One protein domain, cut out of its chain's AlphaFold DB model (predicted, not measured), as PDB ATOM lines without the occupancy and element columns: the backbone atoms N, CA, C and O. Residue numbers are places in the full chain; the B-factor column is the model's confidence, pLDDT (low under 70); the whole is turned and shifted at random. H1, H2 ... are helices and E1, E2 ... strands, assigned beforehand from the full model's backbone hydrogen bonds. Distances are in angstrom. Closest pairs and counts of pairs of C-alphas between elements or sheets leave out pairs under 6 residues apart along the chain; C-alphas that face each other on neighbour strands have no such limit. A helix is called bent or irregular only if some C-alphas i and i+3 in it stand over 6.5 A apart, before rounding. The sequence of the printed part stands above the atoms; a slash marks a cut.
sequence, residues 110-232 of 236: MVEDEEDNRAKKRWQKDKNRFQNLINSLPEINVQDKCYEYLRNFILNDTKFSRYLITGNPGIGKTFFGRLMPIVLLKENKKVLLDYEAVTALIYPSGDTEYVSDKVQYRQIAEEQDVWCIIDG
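AT A GLANCE: This is residues 110 to 232 of the 236 residues of an uncharacterized protein of Rhizophagus clarus (UniProt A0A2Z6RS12). What shape does the domain have? A strongly twisted sheet of five strands makes the core, with H3 along one face and the short H4 over the other; the long H1 passes on the H3 side, and H2 is off the sheet. What is it made of? The printed part has 123 residues, with four named helices and five named strands in the order H1 H2 E1 H3 E2 E3 E4 H4 E5, a mixed class; the sheet runs E1 E5 E2 E3 E4 and is mixed. The whole is compact, with a radius of gyration of the C-alphas of 14.6 A and spans of 45 by 31 by 30 A.

HOW THE PARTS SIT: How do the strands pair? E5, residues 226 to 231, is parallel to both E1, residues 162 to 165, and E2, residues 190 to 195, with N 163 and O 228 at 2.9 A and N 192 and O 227 at 2.8 A. E2, E3, residues 198 to 202, and E4, residues 208 to 211, form a meander of two hairpins, each strand the antiparallel neighbour of the one before, with N 193 and O 200 at 2.8 A and N 201 and O 209 at 2.8 A. Which helices are on the sheet? H3, residues 173 to 186, lies over E5 and E2 at a height of 9.0 A, its Gly 177 and Asp 231 of E5 having C-alphas 6.4 A apart, their closest. H4, residues 214 to 221, is on the opposite face at a height of 9.0 A, its closest C-alphas to E5 being those of Ala 221 and Cys 228, 6.5 A. H1, residues 112 to 139, is on the sheet too, closest to E3 at the C-alphas of Ala 119 and Val 198, 6.9 A. Which units cross over? E1, H3, E2 and E4, H4, E5 are split strand-helix-strand units, their two strands running the same way but not neighbours, with right-handed crossovers. How do the helices meet? H2, residues 145 to 156, only just touches H3, with 3 pairs of C-alphas within 8 A, the closest those of Arg 151 and Met 180, 6.9 A. H1 is close to H3 but not clearly touching, the closest C-alphas being those of Ile 134 and Ile 182, 6.3 A. Every O i to N i+4 pair is within hydrogen-bond range in H2 and H4, 22 of 24 in H1 and 8 of 10 in H3.

IN THESE COORDINATES: Where does H1 run? It begins at C-alpha 112 (8.030, -26.235, -12.187), is 39.4 A long, and is irregular, C-alphas 135 and 138 being 7.7 A apart. How long are others? H3 is 20.3 A, and E5, 16.1 A, ends at C-alpha 231 (13.813, -39.517, -26.068).

THE WHOLE: How far does it reach? The C-alphas farthest apart, those of Met 110 and Lys 145, are 45.2 A apart; the printed part has no cut and no long link. Where is confidence low? Of the printed part, 30 residues are under 70, among them 110 to 119 and 136 to 144.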
ATOM      1  N   MET A 110       6.112 -24.220  -6.917       41.66
ATOM      2  CA  MET A 110       7.419 -24.683  -6.422       41.66
ATOM      3  C   MET A 110       7.982 -25.888  -7.190       41.66
ATOM      4  O   MET A 110       9.166 -26.160  -7.075       41.66
ATOM      5  N   VAL A 111       7.164 -26.619  -7.956       48.78
ATOM      6  CA  VAL A 111       7.641 -27.808  -8.682       48.78
ATOM      7  C   VAL A 111       8.235 -27.427 -10.035       48.78
ATOM      8  O   VAL A 111       9.326 -27.884 -10.323       48.78
ATOM      9  N   GLU A 112       7.591 -26.556 -10.817       50.47
ATOM     10  CA  GLU A 112       8.030 -26.235 -12.187       50.47
ATOM     11  C   GLU A 112       9.354 -25.459 -12.225       50.47
ATOM     12  O   GLU A 112      10.257 -25.851 -12.958       50.47
ATOM     13  N   ASP A 113       9.536 -24.433 -11.384       55.81
ATOM     14  CA  ASP A 113      10.806 -23.687 -11.325       55.81
ATOM     15  C   ASP A 113      11.954 -24.551 -10.775       55.81
ATOM     16  O   ASP A 113      13.116 -24.404 -11.167       55.81
ATOM     17  N   GLU A 114      11.658 -25.480  -9.860       60.19
ATOM     18  CA  GLU A 114      12.638 -26.472  -9.415       60.19
ATOM     19  C   GLU A 114      12.926 -27.517 -10.495       60.19
ATOM     20  O   GLU A 114      14.070 -27.945 -10.627       60.19
ATOM     21  N   GLU A 115      11.919 -27.949 -11.246       60.66
ATOM     22  CA  GLU A 115      12.015 -28.964 -12.289       60.66
ATOM     23  C   GLU A 115      12.776 -28.440 -13.504       60.66
ATOM     24  O   GLU A 115      13.703 -29.112 -13.948       60.66
ATOM     25  N   ASP A 116      12.519 -27.207 -13.938       63.94
ATOM     26  CA  ASP A 116      13.302 -26.511 -14.963       63.94
ATOM     27  C   ASP A 116      14.764 -26.331 -14.512       63.94
ATOM     28  O   ASP A 116      15.707 -26.678 -15.228       63.94
ATOM     29  N   ASN A 117      14.995 -25.913 -13.262       67.25
ATOM     30  CA  ASN A 117      16.351 -25.830 -12.710       67.25
ATOM     31  C   ASN A 117      17.043 -27.201 -12.594       67.25
ATOM     32  O   ASN A 117      18.257 -27.311 -12.800       67.25
ATOM     33  N   ARG A 118      16.308 -28.268 -12.260       68.62
ATOM     34  CA  ARG A 118      16.822 -29.649 -12.216       68.62
ATOM     35  C   ARG A 118      17.127 -30.164 -13.620       68.62
ATOM     36  O   ARG A 118      18.176 -30.786 -13.795       68.62
ATOM     37  N   ALA A 119      16.269 -29.881 -14.595       67.50
ATOM     38  CA  ALA A 119      16.439 -30.245 -15.994       67.50
ATOM     39  C   ALA A 119      17.668 -29.545 -16.588       67.50
ATOM     40  O   ALA A 119      18.541 -30.216 -17.134       67.50
ATOM     41  N   LYS A 120      17.841 -28.239 -16.344       70.25
ATOM     42  CA  LYS A 120      19.049 -27.476 -16.716       70.25
ATOM     43  C   LYS A 120      20.327 -28.060 -16.106       70.25
ATOM     44  O   LYS A 120      21.316 -28.272 -16.808       70.25
ATOM     45  N   LYS A 121      20.317 -28.393 -14.807       74.38
ATOM     46  CA  LYS A 121      21.464 -29.044 -14.135       74.38
ATOM     47  C   LYS A 121      21.761 -30.439 -14.698       74.38
ATOM     48  O   LYS A 121      22.929 -30.798 -14.858       74.38
ATOM     49  N   ARG A 122      20.728 -31.240 -14.988       72.00
ATOM     50  CA  ARG A 122      20.859 -32.572 -15.605       72.00
ATOM     51  C   ARG A 122      21.413 -32.482 -17.013       72.00
ATOM     52  O   ARG A 122      22.367 -33.196 -17.306       72.00
ATOM     53  N   TRP A 123      20.885 -31.578 -17.829       73.19
ATOM     54  CA  TRP A 123      21.400 -31.322 -19.161       73.19
ATOM     55  C   TRP A 123      22.871 -30.922 -19.111       73.19
ATOM     56  O   TRP A 123      23.662 -31.504 -19.834       73.19
ATOM     57  N   GLN A 124      23.289 -30.029 -18.210       73.81
ATOM     58  CA  GLN A 124      24.707 -29.666 -18.107       73.81
ATOM     59  C   GLN A 124      25.601 -30.883 -17.796       73.81
ATOM     60  O   GLN A 124      26.685 -31.042 -18.363       73.81
ATOM     61  N   LYS A 125      25.139 -31.776 -16.913       74.44
ATOM     62  CA  LYS A 125      25.835 -33.028 -16.586       74.44
ATOM     63  C   LYS A 125      25.870 -33.997 -17.770       74.44
ATOM     64  O   LYS A 125      26.905 -34.617 -18.020       74.44
ATOM     65  N   ASP A 126      24.755 -34.154 -18.472       70.12
ATOM     66  CA  ASP A 126      24.653 -35.058 -19.612       70.12
ATOM     67  C   ASP A 126      25.340 -34.485 -20.862       70.12
ATOM     68  O   ASP A 126      25.934 -35.267 -21.589       70.12
ATOM     69  N   LYS A 127      25.429 -33.159 -21.035       72.25
ATOM     70  CA  LYS A 127      26.265 -32.475 -22.038       72.25
ATOM     71  C   LYS A 127      27.735 -32.838 -21.858       72.25
ATOM     72  O   LYS A 127      28.386 -33.236 -22.816       72.25
ATOM     73  N   ASN A 128      28.248 -32.792 -20.627       72.44
ATOM     74  CA  ASN A 128      29.625 -33.216 -20.348       72.44
ATOM     75  C   ASN A 128      29.838 -34.707 -20.663       72.44
ATOM     76  O   ASN A 128      30.851 -35.088 -21.244       72.44
ATOM     77  N   ARG A 129      28.871 -35.571 -20.319       70.44
ATOM     78  CA  ARG A 129      28.923 -37.001 -20.674       70.44
ATOM     79  C   ARG A 129      28.837 -37.233 -22.174       70.44
ATOM     80  O   ARG A 129      29.505 -38.129 -22.670       70.44
ATOM     81  N   PHE A 130      28.019 -36.457 -22.868       69.44
ATOM     82  CA  PHE A 130      27.837 -36.509 -24.307       69.44
ATOM     83  C   PHE A 130      29.116 -36.089 -25.022       69.44
ATOM     84  O   PHE A 130      29.577 -36.814 -25.891       69.44
ATOM     85  N   GLN A 131      29.757 -35.005 -24.579       71.19
ATOM     86  CA  GLN A 131      31.052 -34.579 -25.100       71.19
ATOM     87  C   GLN A 131      32.137 -35.637 -24.864       71.19
ATOM     88  O   GLN A 131      32.903 -35.956 -25.768       71.19
ATOM     89  N   ASN A 132      32.165 -36.244 -23.674       72.31
ATOM     90  CA  ASN A 132      33.065 -37.365 -23.398       72.31
ATOM     91  C   ASN A 132      32.760 -38.567 -24.302       72.31
ATOM     92  O   ASN A 132      33.686 -39.211 -24.790       72.31
ATOM     93  N   LEU A 133      31.478 -38.844 -24.564       67.75
ATOM     94  CA  LEU A 133      31.058 -39.915 -25.457       67.75
ATOM     95  C   LEU A 133      31.533 -39.632 -26.889       67.75
ATOM     96  O   LEU A 133      32.185 -40.509 -27.448       67.75
ATOM     97  N   ILE A 134      31.319 -38.408 -27.406       68.62
ATOM     98  CA  ILE A 134      31.852 -37.876 -28.683       68.62
ATOM     99  C   ILE A 134      33.361 -38.115 -28.809       68.62
ATOM    100  O   ILE A 134      33.838 -38.599 -29.837       68.62
ATOM    101  N   ASN A 135      34.107 -37.835 -27.746       71.12
ATOM    102  CA  ASN A 135      35.555 -38.005 -27.741       71.12
ATOM    103  C   ASN A 135      35.972 -39.492 -27.708       71.12
ATOM    104  O   ASN A 135      37.025 -39.837 -28.231       71.12
ATOM    105  N   SER A 136      35.143 -40.378 -27.141       66.44
ATOM    106  CA  SER A 136      35.435 -41.817 -26.979       66.44
ATOM    107  C   SER A 136      34.953 -42.732 -28.120       66.44
ATOM    108  O   SER A 136      35.321 -43.900 -28.169       66.44
ATOM    109  N   LEU A 137      34.143 -42.251 -29.073       58.75
ATOM    110  CA  LEU A 137      33.562 -43.126 -30.112       58.75
ATOM    111  C   LEU A 137      34.491 -43.831 -31.081       58.75
ATOM    112  O   LEU A 137      34.039 -44.847 -31.604       58.75
ATOM    113  N   PRO A 138      35.701 -43.343 -31.411       56.22
ATOM    114  CA  PRO A 138      36.626 -44.155 -32.194       56.22
ATOM    115  C   PRO A 138      36.833 -45.550 -31.572       56.22
ATOM    116  O   PRO A 138      37.138 -46.494 -32.289       56.22
ATOM    117  N   GLU A 139      36.599 -45.682 -30.260       56.22
ATOM    118  CA  GLU A 139      36.785 -46.904 -29.478       56.22
ATOM    119  C   GLU A 139      35.478 -47.663 -29.176       56.22
ATOM    120  O   GLU A 139      35.526 -48.821 -28.755       56.22
ATOM    121  N   ILE A 140      34.294 -47.066 -29.395       59.12
ATOM    122  CA  ILE A 140      33.009 -47.731 -29.112       59.12
ATOM    123  C   ILE A 140      32.703 -48.731 -30.230       59.12
ATOM    124  O   ILE A 140      32.045 -48.420 -31.223       59.12
ATOM    125  N   ASN A 141      33.161 -49.967 -30.045       56.38
ATOM    126  CA  ASN A 141      32.775 -51.102 -30.872       56.38
ATOM    127  C   ASN A 141      31.340 -51.523 -30.513       56.38
ATOM    128  O   ASN A 141      31.116 -52.258 -29.550       56.38
ATOM    129  N   VAL A 142      30.351 -51.023 -31.256       59.16
ATOM    130  CA  VAL A 142      28.946 -51.419 -31.097       59.16
ATOM    131  C   VAL A 142      28.772 -52.825 -31.688       59.16
ATOM    132  O   VAL A 142      28.271 -52.986 -32.791       59.16
ATOM    133  N   GLN A 143      29.224 -53.858 -30.968       57.28
ATOM    134  CA  GLN A 143      29.145 -55.270 -31.391       57.28
ATOM    135  C   GLN A 143      27.717 -55.845 -31.372       57.28
ATOM    136  O   GLN A 143      27.499 -56.998 -31.747       57.28
ATOM    137  N   ASP A 144      26.735 -55.064 -30.924       67.44
ATOM    138  CA  ASP A 144      25.342 -55.482 -30.869       67.44
ATOM    139  C   ASP A 144      24.650 -55.216 -32.216       67.44
ATOM    140  O   ASP A 144      24.355 -54.070 -32.582       67.44
ATOM    141  N   LYS A 145      24.379 -56.302 -32.950       75.50
ATOM    142  CA  LYS A 145      23.748 -56.296 -34.282       75.50
ATOM    143  C   LYS A 145      22.435 -55.506 -34.320       75.50
ATOM    144  O   LYS A 145      22.073 -54.977 -35.369       75.50
ATOM    145  N   CYS A 146      21.719 -55.403 -33.198       79.31
ATOM    146  CA  CYS A 146      20.472 -54.643 -33.125       79.31
ATOM    147  C   CYS A 146      20.694 -53.134 -33.293       79.31
ATOM    148  O   CYS A 146      19.947 -52.482 -34.025       79.31
ATOM    149  N   TYR A 147      21.726 -52.565 -32.664       80.94
ATOM    150  CA  TYR A 147      22.023 -51.138 -32.813       80.94
ATOM    151  C   TYR A 147      22.625 -50.818 -34.172       80.94
ATOM    152  O   TYR A 147      22.340 -49.754 -34.713       80.94
ATOM    153  N   GLU A 148      23.410 -51.733 -34.740       82.38
ATOM    154  CA  GLU A 148      23.910 -51.600 -36.108       82.38
ATOM    155  C   GLU A 148      22.754 -51.530 -37.115       82.38
ATOM    156  O   GLU A 148      22.706 -50.616 -37.938       82.38
ATOM    157  N   TYR A 149      21.777 -52.436 -36.999       85.56
ATOM    158  CA  TYR A 149      20.583 -52.421 -37.843       85.56
ATOM    159  C   TYR A 149      19.813 -51.100 -37.727       85.56
ATOM    160  O   TYR A 149      19.548 -50.453 -38.739       85.56
ATOM    161  N   LEU A 150      19.483 -50.671 -36.503       85.56
ATOM    162  CA  LEU A 150      18.726 -49.434 -36.279       85.56
ATOM    163  C   LEU A 150      19.496 -48.195 -36.745       85.56
ATOM    164  O   LEU A 150      18.907 -47.286 -37.325       85.56
ATOM    165  N   ARG A 151      20.816 -48.165 -36.528       85.62
ATOM    166  CA  ARG A 151      21.689 -47.099 -37.021       85.62
ATOM    167  C   ARG A 151      21.617 -47.001 -38.539       85.62
ATOM    168  O   ARG A 151      21.370 -45.921 -39.065       85.62
ATOM    169  N   ASN A 152      21.827 -48.118 -39.230       86.25
ATOM    170  CA  ASN A 152      21.829 -48.151 -40.689       86.25
ATOM    171  C   ASN A 152      20.443 -47.846 -41.261       86.25
ATOM    172  O   ASN A 152      20.350 -47.200 -42.299       86.25
ATOM    173  N   PHE A 153      19.374 -48.273 -40.587       88.56
ATOM    174  CA  PHE A 153      18.006 -47.922 -40.957       88.56
ATOM    175  C   PHE A 153      17.800 -46.403 -40.942       88.56
ATOM    176  O   PHE A 153      17.390 -45.845 -41.952       88.56
ATOM    177  N   ILE A 154      18.159 -45.736 -39.840       86.75
ATOM    178  CA  ILE A 154      18.000 -44.282 -39.690       86.75
ATOM    179  C   ILE A 154      18.890 -43.526 -40.686       86.75
ATOM    180  O   ILE A 154      18.414 -42.610 -41.338       86.75
ATOM    181  N   LEU A 155      20.161 -43.914 -40.838       84.50
ATOM    182  CA  LEU A 155      21.100 -43.215 -41.728       84.50
ATOM    183  C   LEU A 155      20.724 -43.295 -43.212       84.50
ATOM    184  O   LEU A 155      21.020 -42.370 -43.964       84.50
ATOM    185  N   ASN A 156      20.105 -44.398 -43.636       85.88
ATOM    186  CA  ASN A 156      19.746 -44.618 -45.037       85.88
ATOM    187  C   ASN A 156      18.314 -44.176 -45.374       85.88
ATOM    188  O   ASN A 156      17.901 -44.287 -46.531       85.88
ATOM    189  N   ASP A 157      17.541 -43.704 -44.396       85.25
ATOM    190  CA  ASP A 157      16.190 -43.217 -44.645       85.25
ATOM    191  C   ASP A 157      16.238 -41.822 -45.282       85.25
ATOM    192  O   ASP A 157      16.752 -40.855 -44.720       85.25
ATOM    193  N   THR A 158      15.691 -41.720 -46.490       81.88
ATOM    194  CA  THR A 158      15.620 -40.475 -47.265       81.88
ATOM    195  C   THR A 158      14.277 -39.763 -47.133       81.88
ATOM    196  O   THR A 158      14.111 -38.660 -47.653       81.88
ATOM    197  N   LYS A 159      13.299 -40.389 -46.470       84.88
ATOM    198  CA  LYS A 159      11.934 -39.877 -46.309       84.88
ATOM    199  C   LYS A 159      11.750 -39.151 -44.988       84.88
ATOM    200  O   LYS A 159      10.985 -38.188 -44.939       84.88
ATOM    201  N   PHE A 160      12.413 -39.611 -43.927       83.75
ATOM    202  CA  PHE A 160      12.219 -39.081 -42.581       83.75
ATOM    203  C   PHE A 160      13.539 -38.701 -41.913       83.75
ATOM    204  O   PHE A 160      14.480 -39.488 -41.870       83.75
ATOM    205  N   SER A 161      13.559 -37.518 -41.299       83.31
ATOM    206  CA  SER A 161      14.645 -37.029 -40.438       83.31
ATOM    207  C   SER A 161      14.233 -36.934 -38.962       83.31
ATOM    208  O   SER A 161      14.954 -36.362 -38.148       83.31
ATOM    209  N   ARG A 162      13.057 -37.467 -38.590       85.50
ATOM    210  CA  ARG A 162      12.499 -37.367 -37.231       85.50
ATOM    211  C   ARG A 162      12.138 -38.739 -36.690       85.50
ATOM    212  O   ARG A 162      11.289 -39.420 -37.263       85.50
ATOM    213  N   TYR A 163      12.746 -39.112 -35.569       84.81
ATOM    214  CA  TYR A 163      12.596 -40.435 -34.973       84.81
ATOM    215  C   TYR A 163      12.266 -40.340 -33.488       84.81
ATOM    216  O   TYR A 163      12.935 -39.649 -32.719       84.81
ATOM    217  N   LEU A 164      11.244 -41.092 -33.082       83.38
ATOM    218  CA  LEU A 164      10.865 -41.284 -31.687       83.38
ATOM    219  C   LEU A 164      11.390 -42.636 -31.204       83.38
ATOM    220  O   LEU A 164      11.021 -43.678 -31.747       83.38
ATOM    221  N   ILE A 165      12.221 -42.630 -30.160       80.69
ATOM    222  CA  ILE A 165      12.756 -43.859 -29.566       80.69
ATOM    223  C   ILE A 165      11.860 -44.264 -28.391       80.69
ATOM    224  O   ILE A 165      11.798 -43.590 -27.365       80.69
ATOM    225  N   THR A 166      11.172 -45.396 -28.531       82.38
ATOM    226  CA  THR A 166      10.174 -45.906 -27.574       82.38
ATOM    227  C   THR A 166      10.359 -47.411 -27.324       82.38
ATOM    228  O   THR A 166      11.073 -48.090 -28.058       82.38
ATOM    229  N   GLY A 167       9.804 -47.927 -26.220       78.62
ATOM    230  CA  GLY A 167       9.888 -49.341 -25.828       78.62
ATOM    231  C   GLY A 167       9.991 -49.567 -24.316       78.62
ATOM    232  O   GLY A 167      10.110 -48.626 -23.529       78.62
ATOM    233  N   ASN A 168      10.007 -50.830 -23.893       80.19
ATOM    234  CA  ASN A 168       9.972 -51.218 -22.476       80.19
ATOM    235  C   ASN A 168      11.197 -50.734 -21.668       80.19
ATOM    236  O   ASN A 168      12.282 -50.546 -22.229       80.19
ATOM    237  N   PRO A 169      11.079 -50.497 -20.349       81.50
ATOM    238  CA  PRO A 169      12.230 -50.204 -19.491       81.50
ATOM    239  C   PRO A 169      13.338 -51.267 -19.619       81.50
ATOM    240  O   PRO A 169      13.055 -52.442 -19.811       81.50
ATOM    241  N   GLY A 170      14.607 -50.854 -19.536       76.06
ATOM    242  CA  GLY A 170      15.759 -51.773 -19.566       76.06
ATOM    243  C   GLY A 170      16.244 -52.227 -20.950       76.06
ATOM    244  O   GLY A 170      17.345 -52.752 -21.042       76.06
ATOM    245  N   ILE A 171      15.517 -51.952 -22.039       81.12
ATOM    246  CA  ILE A 171      15.879 -52.423 -23.397       81.12
ATOM    247  C   ILE A 171      16.959 -51.590 -24.116       81.12
ATOM    248  O   ILE A 171      17.122 -51.689 -25.322       81.12
ATOM    249  N   GLY A 172      17.676 -50.718 -23.397       76.56
ATOM    250  CA  GLY A 172      18.806 -49.972 -23.970       76.56
ATOM    251  C   GLY A 172      18.470 -48.687 -24.745       76.56
ATOM    252  O   GLY A 172      19.373 -48.040 -25.270       76.56
ATOM    253  N   LYS A 173      17.210 -48.225 -24.735       81.06
ATOM    254  CA  LYS A 173      16.783 -46.956 -25.378       81.06
ATOM    255  C   LYS A 173      17.671 -45.761 -25.045       81.06
ATOM    256  O   LYS A 173      18.059 -45.023 -25.934       81.06
ATOM    257  N   THR A 174      18.025 -45.589 -23.770       75.38
ATOM    258  CA  THR A 174      18.871 -44.471 -23.323       75.38
ATOM    259  C   THR A 174      20.291 -44.559 -23.882       75.38
ATOM    260  O   THR A 174      20.918 -43.532 -24.109       75.38
ATOM    261  N   PHE A 175      20.815 -45.767 -24.110       77.56
ATOM    262  CA  PHE A 175      22.106 -45.928 -24.772       77.56
ATOM    263  C   PHE A 175      21.990 -45.555 -26.253       77.56
ATOM    264  O   PHE A 175      22.748 -44.715 -26.730       77.56
ATOM    265  N   PHE A 176      20.985 -46.088 -26.950       80.38
ATOM    266  CA  PHE A 176      20.759 -45.789 -28.364       80.38
ATOM    267  C   PHE A 176      20.463 -44.307 -28.633       80.38
ATOM    268  O   PHE A 176      21.043 -43.718 -29.539       80.38
ATOM    269  N   GLY A 177      19.638 -43.675 -27.794       79.44
ATOM    270  CA  GLY A 177      19.332 -42.244 -27.858       79.44
ATOM    271  C   GLY A 177      20.535 -41.339 -27.588       79.44
ATOM    272  O   GLY A 177      20.519 -40.184 -27.986       79.44
ATOM    273  N   ARG A 178      21.610 -41.858 -26.976       76.56
ATOM    274  CA  ARG A 178      22.904 -41.160 -26.867       76.56
ATOM    275  C   ARG A 178      23.835 -41.473 -28.033       76.56
ATOM    276  O   ARG A 178      24.590 -40.602 -28.446       76.56
ATOM    277  N   LEU A 179      23.779 -42.694 -28.563       79.88
ATOM    278  CA  LEU A 179      24.600 -43.145 -29.683       79.88
ATOM    279  C   LEU A 179      24.202 -42.472 -31.005       79.88
ATOM    280  O   LEU A 179      25.074 -42.042 -31.753       79.88
ATOM    281  N   MET A 180      22.906 -42.362 -31.311       84.94
ATOM    282  CA  MET A 180      22.470 -41.855 -32.619       84.94
ATOM    283  C   MET A 180      22.774 -40.380 -32.879       84.94
ATOM    284  O   MET A 180      23.283 -40.107 -33.967       84.94
ATOM    285  N   PRO A 181      22.555 -39.435 -31.939       84.00
ATOM    286  CA  PRO A 181      22.937 -38.040 -32.151       84.00
ATOM    287  C   PRO A 181      24.404 -37.910 -32.555       84.00
ATOM    288  O   PRO A 181      24.764 -37.183 -33.465       84.00
ATOM    289  N   ILE A 182      25.255 -38.696 -31.914       80.25
ATOM    290  CA  ILE A 182      26.684 -38.703 -32.160       80.25
ATOM    291  C   ILE A 182      27.036 -39.221 -33.553       80.25
ATOM    292  O   ILE A 182      27.889 -38.650 -34.231       80.25
ATOM    293  N   VAL A 183      26.419 -40.330 -33.964       84.00
ATOM    294  CA  VAL A 183      26.624 -40.884 -35.303       84.00
ATOM    295  C   VAL A 183      26.221 -39.849 -36.354       84.00
ATOM    296  O   VAL A 183      26.979 -39.614 -37.285       84.00
ATOM    297  N   LEU A 184      25.079 -39.183 -36.171       87.19
ATOM    298  CA  LEU A 184      24.590 -38.147 -37.081       87.19
ATOM    299  C   LEU A 184      25.526 -36.932 -37.147       87.19
ATOM    300  O   LEU A 184      25.814 -36.440 -38.235       87.19
ATOM    301  N   LEU A 185      26.066 -36.491 -36.009       84.81
ATOM    302  CA  LEU A 185      27.038 -35.393 -35.961       84.81
ATOM    303  C   LEU A 185      28.320 -35.721 -36.743       84.81
ATOM    304  O   LEU A 185      28.857 -34.848 -37.423       84.81
ATOM    305  N   LYS A 186      28.785 -36.979 -36.711       82.06
ATOM    306  CA  LYS A 186      29.929 -37.437 -37.525       82.06
ATOM    307  C   LYS A 186      29.637 -37.445 -39.025       82.06
ATOM    308  O   LYS A 186      30.545 -37.199 -39.810       82.06
ATOM    309  N   GLU A 187      28.386 -37.665 -39.408       84.62
ATOM    310  CA  GLU A 187      27.905 -37.527 -40.791       84.62
ATOM    311  C   GLU A 187      27.611 -36.056 -41.162       84.62
ATOM    312  O   GLU A 187      26.921 -35.773 -42.142       84.62
ATOM    313  N   ASN A 188      28.128 -35.105 -40.372       85.31
ATOM    314  CA  ASN A 188      27.984 -33.664 -40.560       85.31
ATOM    315  C   ASN A 188      26.519 -33.184 -40.553       85.31
ATOM    316  O   ASN A 188      26.163 -32.217 -41.229       85.31
ATOM    317  N   LYS A 189      25.657 -33.858 -39.783       87.62
ATOM    318  CA  LYS A 189      24.256 -33.473 -39.580       87.62
ATOM    319  C   LYS A 189      24.076 -32.723 -38.269       87.62
ATOM    320  O   LYS A 189      24.701 -33.056 -37.266       87.62
ATOM    321  N   LYS A 190      23.187 -31.730 -38.265       90.56
ATOM    322  CA  LYS A 190      22.731 -31.087 -37.030       90.56
ATOM    323  C   LYS A 190      21.721 -32.004 -36.346       90.56
ATOM    324  O   LYS A 190      20.955 -32.693 -37.020       90.56
ATOM    325  N   VAL A 191      21.684 -32.000 -35.018       89.00
ATOM    326  CA  VAL A 191      20.751 -32.838 -34.256       89.00
ATOM    327  C   VAL A 191      19.934 -31.990 -33.299       89.00
ATOM    328  O   VAL A 191      20.490 -31.297 -32.455       89.00
ATOM    329  N   LEU A 192      18.615 -32.077 -33.415       88.12
ATOM    330  CA  LEU A 192      17.654 -31.537 -32.468       88.12
ATOM    331  C   LEU A 192      17.237 -32.658 -31.512       88.12
ATOM    332  O   LEU A 192      16.602 -33.631 -31.921       88.12
ATOM    333  N   LEU A 193      17.643 -32.551 -30.252       83.06
ATOM    334  CA  LEU A 193      17.415 -33.566 -29.230       83.06
ATOM    335  C   LEU A 193      16.398 -33.059 -28.207       83.06
ATOM    336  O   LEU A 193      16.669 -32.082 -27.506       83.06
ATOM    337  N   ASP A 194      15.275 -33.763 -28.093       78.00
ATOM    338  CA  ASP A 194      14.285 -33.536 -27.039       78.00
ATOM    339  C   ASP A 194      14.585 -34.437 -25.840       78.00
ATOM    340  O   ASP A 194      14.593 -35.669 -25.954       78.00
ATOM    341  N   TYR A 195      14.828 -33.819 -24.683       68.12
ATOM    342  CA  TYR A 195      15.172 -34.510 -23.447       68.12
ATOM    343  C   TYR A 195      14.452 -33.919 -22.231       68.12
ATOM    344  O   TYR A 195      14.765 -32.822 -21.766       68.12
ATOM    345  N   GLU A 196      13.532 -34.695 -21.655       68.38
ATOM    346  CA  GLU A 196      12.668 -34.251 -20.550       68.38
ATOM    347  C   GLU A 196      11.982 -32.910 -20.898       68.38
ATOM    348  O   GLU A 196      11.167 -32.868 -21.816       68.38
ATOM    349  N   ALA A 197      12.312 -31.827 -20.186       64.06
ATOM    350  CA  ALA A 197      11.762 -30.485 -20.393       64.06
ATOM    351  C   ALA A 197      12.646 -29.576 -21.272       64.06
ATOM    352  O   ALA A 197      12.380 -28.381 -21.380       64.06
ATOM    353  N   VAL A 198      13.725 -30.106 -21.855       69.94
ATOM    354  CA  VAL A 198      14.732 -29.318 -22.575       69.94
ATOM    355  C   VAL A 198      14.886 -29.832 -24.000       69.94
ATOM    356  O   VAL A 198      15.126 -31.019 -24.213       69.94
ATOM    357  N   THR A 199      14.845 -28.916 -24.964       82.06
ATOM    358  CA  THR A 199      15.279 -29.178 -26.337       82.06
ATOM    359  C   THR A 199      16.635 -28.523 -26.576       82.06
ATOM    360  O   THR A 199      16.838 -27.346 -26.263       82.06
ATOM    361  N   ALA A 200      17.561 -29.275 -27.167       83.19
ATOM    362  CA  ALA A 200      18.863 -28.764 -27.576       83.19
ATOM    363  C   ALA A 200      19.121 -29.026 -29.062       83.19
ATOM    364  O   ALA A 200      18.991 -30.155 -29.534       83.19
ATOM    365  N   LEU A 201      19.540 -27.987 -29.780       87.50
ATOM    366  CA  LEU A 201      20.136 -28.091 -31.105       87.50
ATOM    367  C   LEU A 201      21.646 -28.290 -30.951       87.50
ATOM    368  O   LEU A 201      22.306 -27.555 -30.219       87.50
ATOM    369  N   ILE A 202      22.192 -29.284 -31.639       85.44
ATOM    370  CA  ILE A 202      23.602 -29.662 -31.589       85.44
ATOM    371  C   ILE A 202      24.178 -29.577 -33.000       85.44
ATOM    372  O   ILE A 202      23.634 -30.158 -33.942       85.44
ATOM    373  N   TYR A 203      25.292 -28.866 -33.132       85.50
ATOM    374  CA  TYR A 203      26.012 -28.682 -34.386       85.50
ATOM    375  C   TYR A 203      27.141 -29.707 -34.530       85.50
ATOM    376  O   TYR A 203      27.710 -30.121 -33.519       85.50
ATOM    377  N   PRO A 204      27.545 -30.067 -35.765       83.50
ATOM    378  CA  PRO A 204      28.690 -30.952 -36.006       83.50
ATOM    379  C   PRO A 204      29.997 -30.498 -35.336       83.50
ATOM    380  O   PRO A 204      30.837 -31.331 -35.009       83.50
ATOM    381  N   SER A 205      30.156 -29.193 -35.084       77.62
ATOM    382  CA  SER A 205      31.281 -28.626 -34.324       77.62
ATOM    383  C   SER A 205      31.318 -29.053 -32.849       77.62
ATOM    384  O   SER A 205      32.345 -28.898 -32.193       77.62
ATOM    385  N   GLY A 206      30.215 -29.587 -32.318       71.12
ATOM    386  CA  GLY A 206      30.001 -29.835 -30.892       71.12
ATOM    387  C   GLY A 206      29.341 -28.662 -30.160       71.12
ATOM    388  O   GLY A 206      29.012 -28.793 -28.979       71.12
ATOM    389  N   ASP A 207      29.102 -27.537 -30.844       77.94
ATOM    390  CA  ASP A 207      28.359 -26.414 -30.273       77.94
ATOM    391  C   ASP A 207      26.900 -26.802 -30.022       77.94
ATOM    392  O   ASP A 207      26.306 -27.606 -30.745       77.94
ATOM    393  N   THR A 208      26.312 -26.234 -28.969       79.25
ATOM    394  CA  THR A 208      24.939 -26.543 -28.559       79.25
ATOM    395  C   THR A 208      24.157 -25.271 -28.289       79.25
ATOM    396  O   THR A 208      24.618 -24.435 -27.507       79.25
ATOM    397  N   GLU A 209      22.940 -25.196 -28.804       81.88
ATOM    398  CA  GLU A 209      21.989 -24.116 -28.558       81.88
ATOM    399  C   GLU A 209      20.728 -24.668 -27.900       81.88
ATOM    400  O   GLU A 209      20.223 -25.726 -28.272       81.88
ATOM    401  N   TYR A 210      20.215 -23.958 -26.897       79.44
ATOM    402  CA  TYR A 210      18.933 -24.310 -26.297       79.44
ATOM    403  C   TYR A 210      17.801 -23.775 -27.159       79.44
ATOM    404  O   TYR A 210      17.816 -22.609 -27.549       79.44
ATOM    405  N   VAL A 211      16.800 -24.616 -27.384       78.31
ATOM    406  CA  VAL A 211      15.584 -24.251 -28.103       78.31
ATOM    407  C   VAL A 211      14.458 -24.219 -27.080       78.31
ATOM    408  O   VAL A 211      13.991 -25.257 -26.620       78.31
ATOM    409  N   SER A 212      14.072 -23.019 -26.654       66.94
ATOM    410  CA  SER A 212      13.019 -22.820 -25.648       66.94
ATOM    411  C   SER A 212      11.644 -22.571 -26.266       66.94
ATOM    412  O   SER A 212      10.626 -22.761 -25.601       66.94
ATOM    413  N   ASP A 213      11.599 -22.156 -27.532       71.56
ATOM    414  CA  ASP A 213      10.368 -21.793 -28.223       71.56
ATOM    415  C   ASP A 213       9.883 -22.888 -29.190       71.56
ATOM    416  O   ASP A 213      10.645 -23.485 -29.953       71.56
ATOM    417  N   LYS A 214       8.566 -23.129 -29.197       69.88
ATOM    418  CA  LYS A 214       7.921 -24.128 -30.063       69.88
ATOM    419  C   LYS A 214       7.898 -23.711 -31.533       69.88
ATOM    420  O   LYS A 214       7.801 -24.586 -32.394       69.88
ATOM    421  N   VAL A 215       7.925 -22.410 -31.840       73.75
ATOM    422  CA  VAL A 215       8.012 -21.938 -33.232       73.75
ATOM    423  C   VAL A 215       9.435 -22.140 -33.740       73.75
ATOM    424  O   VAL A 215       9.607 -22.752 -34.794       73.75
ATOM    425  N   GLN A 216      10.431 -21.748 -32.946       77.12
ATOM    426  CA  GLN A 216      11.846 -21.998 -33.213       77.12
ATOM    427  C   GLN A 216      12.133 -23.496 -33.413       77.12
ATOM    428  O   GLN A 216      12.778 -23.870 -34.389       77.12
ATOM    429  N   TYR A 217      11.573 -24.366 -32.563       83.81
ATOM    430  CA  TYR A 217      11.652 -25.821 -32.732       83.81
ATOM    431  C   TYR A 217      11.194 -26.268 -34.121       83.81
ATOM    432  O   TYR A 217      11.890 -27.026 -34.791       83.81
ATOM    433  N   ARG A 218      10.011 -25.816 -34.561       81.00
ATOM    434  CA  ARG A 218       9.431 -26.243 -35.844       81.00
ATOM    435  C   ARG A 218      10.269 -25.769 -37.019       81.00
ATOM    436  O   ARG A 218      10.515 -26.559 -37.916       81.00
ATOM    437  N   GLN A 219      10.730 -24.522 -36.970       83.19
ATOM    438  CA  GLN A 219      11.594 -23.955 -38.004       83.19
ATOM    439  C   GLN A 219      12.894 -24.755 -38.131       83.19
ATOM    440  O   GLN A 219      13.255 -25.163 -39.230       83.19
ATOM    441  N   ILE A 220      13.542 -25.058 -37.002       84.06
ATOM    442  CA  ILE A 220      14.773 -25.858 -36.971       84.06
ATOM    443  C   ILE A 220      14.505 -27.293 -37.456       84.06
ATOM    444  O   ILE A 220      15.267 -27.836 -38.248       84.06
ATOM    445  N   ALA A 221      13.402 -27.915 -37.031       83.38
ATOM    446  CA  ALA A 221      13.030 -29.279 -37.419       83.38
ATOM    447  C   ALA A 221      12.586 -29.428 -38.891       83.38
ATOM    448  O   ALA A 221      12.370 -30.556 -39.354       83.38
ATOM    449  N   GLU A 222      12.395 -28.318 -39.606       83.50
ATOM    450  CA  GLU A 222      12.110 -28.272 -41.044       83.50
ATOM    451  C   GLU A 222      13.381 -28.104 -41.894       83.50
ATOM    452  O   GLU A 222      13.330 -28.306 -43.109       83.50
ATOM    453  N   GLU A 223      14.532 -27.797 -41.285       83.50
ATOM    454  CA  GLU A 223      15.809 -27.725 -41.995       83.50
ATOM    455  C   GLU A 223      16.243 -29.105 -42.514       83.50
ATOM    456  O   GLU A 223      16.223 -30.108 -41.800       83.50
ATOM    457  N   GLN A 224      16.715 -29.150 -43.763       76.75
ATOM    458  CA  GLN A 224      17.052 -30.398 -44.456       76.75
ATOM    459  C   GLN A 224      18.220 -31.175 -43.816       76.75
ATOM    460  O   GLN A 224      18.305 -32.396 -43.952       76.75
ATOM    461  N   ASP A 225      19.106 -30.482 -43.098       81.19
ATOM    462  CA  ASP A 225      20.272 -31.073 -42.429       81.19
ATOM    463  C   ASP A 225      20.090 -31.262 -40.918       81.19
ATOM    464  O   ASP A 225      21.042 -31.644 -40.229       81.19
ATOM    465  N   VAL A 226      18.879 -31.026 -40.400       84.44
ATOM    466  CA  VAL A 226      18.545 -31.233 -38.990       84.44
ATOM    467  C   VAL A 226      17.813 -32.558 -38.803       84.44
ATOM    468  O   VAL A 226      16.784 -32.833 -39.421       84.44
ATOM    469  N   TRP A 227      18.332 -33.368 -37.885       87.62
ATOM    470  CA  TRP A 227      17.727 -34.624 -37.464       87.62
ATOM    471  C   TRP A 227      17.126 -34.486 -36.077       87.62
ATOM    472  O   TRP A 227      17.809 -34.099 -35.136       87.62
ATOM    473  N   CYS A 228      15.855 -34.835 -35.940       80.94
ATOM    474  CA  CYS A 228      15.146 -34.791 -34.672       80.94
ATOM    475  C   CYS A 228      15.149 -36.173 -34.011       80.94
ATOM    476  O   CYS A 228      14.656 -37.149 -34.590       80.94
ATOM    477  N   ILE A 229      15.680 -36.250 -32.792       79.81
ATOM    478  CA  ILE A 229      15.629 -37.448 -31.953       79.81
ATOM    479  C   ILE A 229      14.857 -37.110 -30.684       79.81
ATOM    480  O   ILE A 229      15.259 -36.245 -29.910       79.81
ATOM    481  N   ILE A 230      13.759 -37.831 -30.463       74.75
ATOM    482  CA  ILE A 230      12.896 -37.647 -29.297       74.75
ATOM    483  C   ILE A 230      13.133 -38.811 -28.331       74.75
ATOM    484  O   ILE A 230      12.809 -39.962 -28.651       74.75
ATOM    485  N   ASP A 231      13.705 -38.531 -27.151       67.81
ATOM    486  CA  ASP A 231      13.813 -39.517 -26.068       67.81
ATOM    487  C   ASP A 231      12.502 -39.533 -25.271       67.81
ATOM    488  O   ASP A 231      12.207 -38.638 -24.478       67.81
ATOM    489  N   GLY A 232      11.690 -40.571 -25.483       52.97
ATOM    490  CA  GLY A 232      10.329 -40.690 -24.949       52.97
ATOM    491  C   GLY A 232      10.208 -40.842 -23.427       52.97
ATOM    492  O   GLY A 232       9.143 -41.219 -22.946       52.97
TER     493      GLY A 232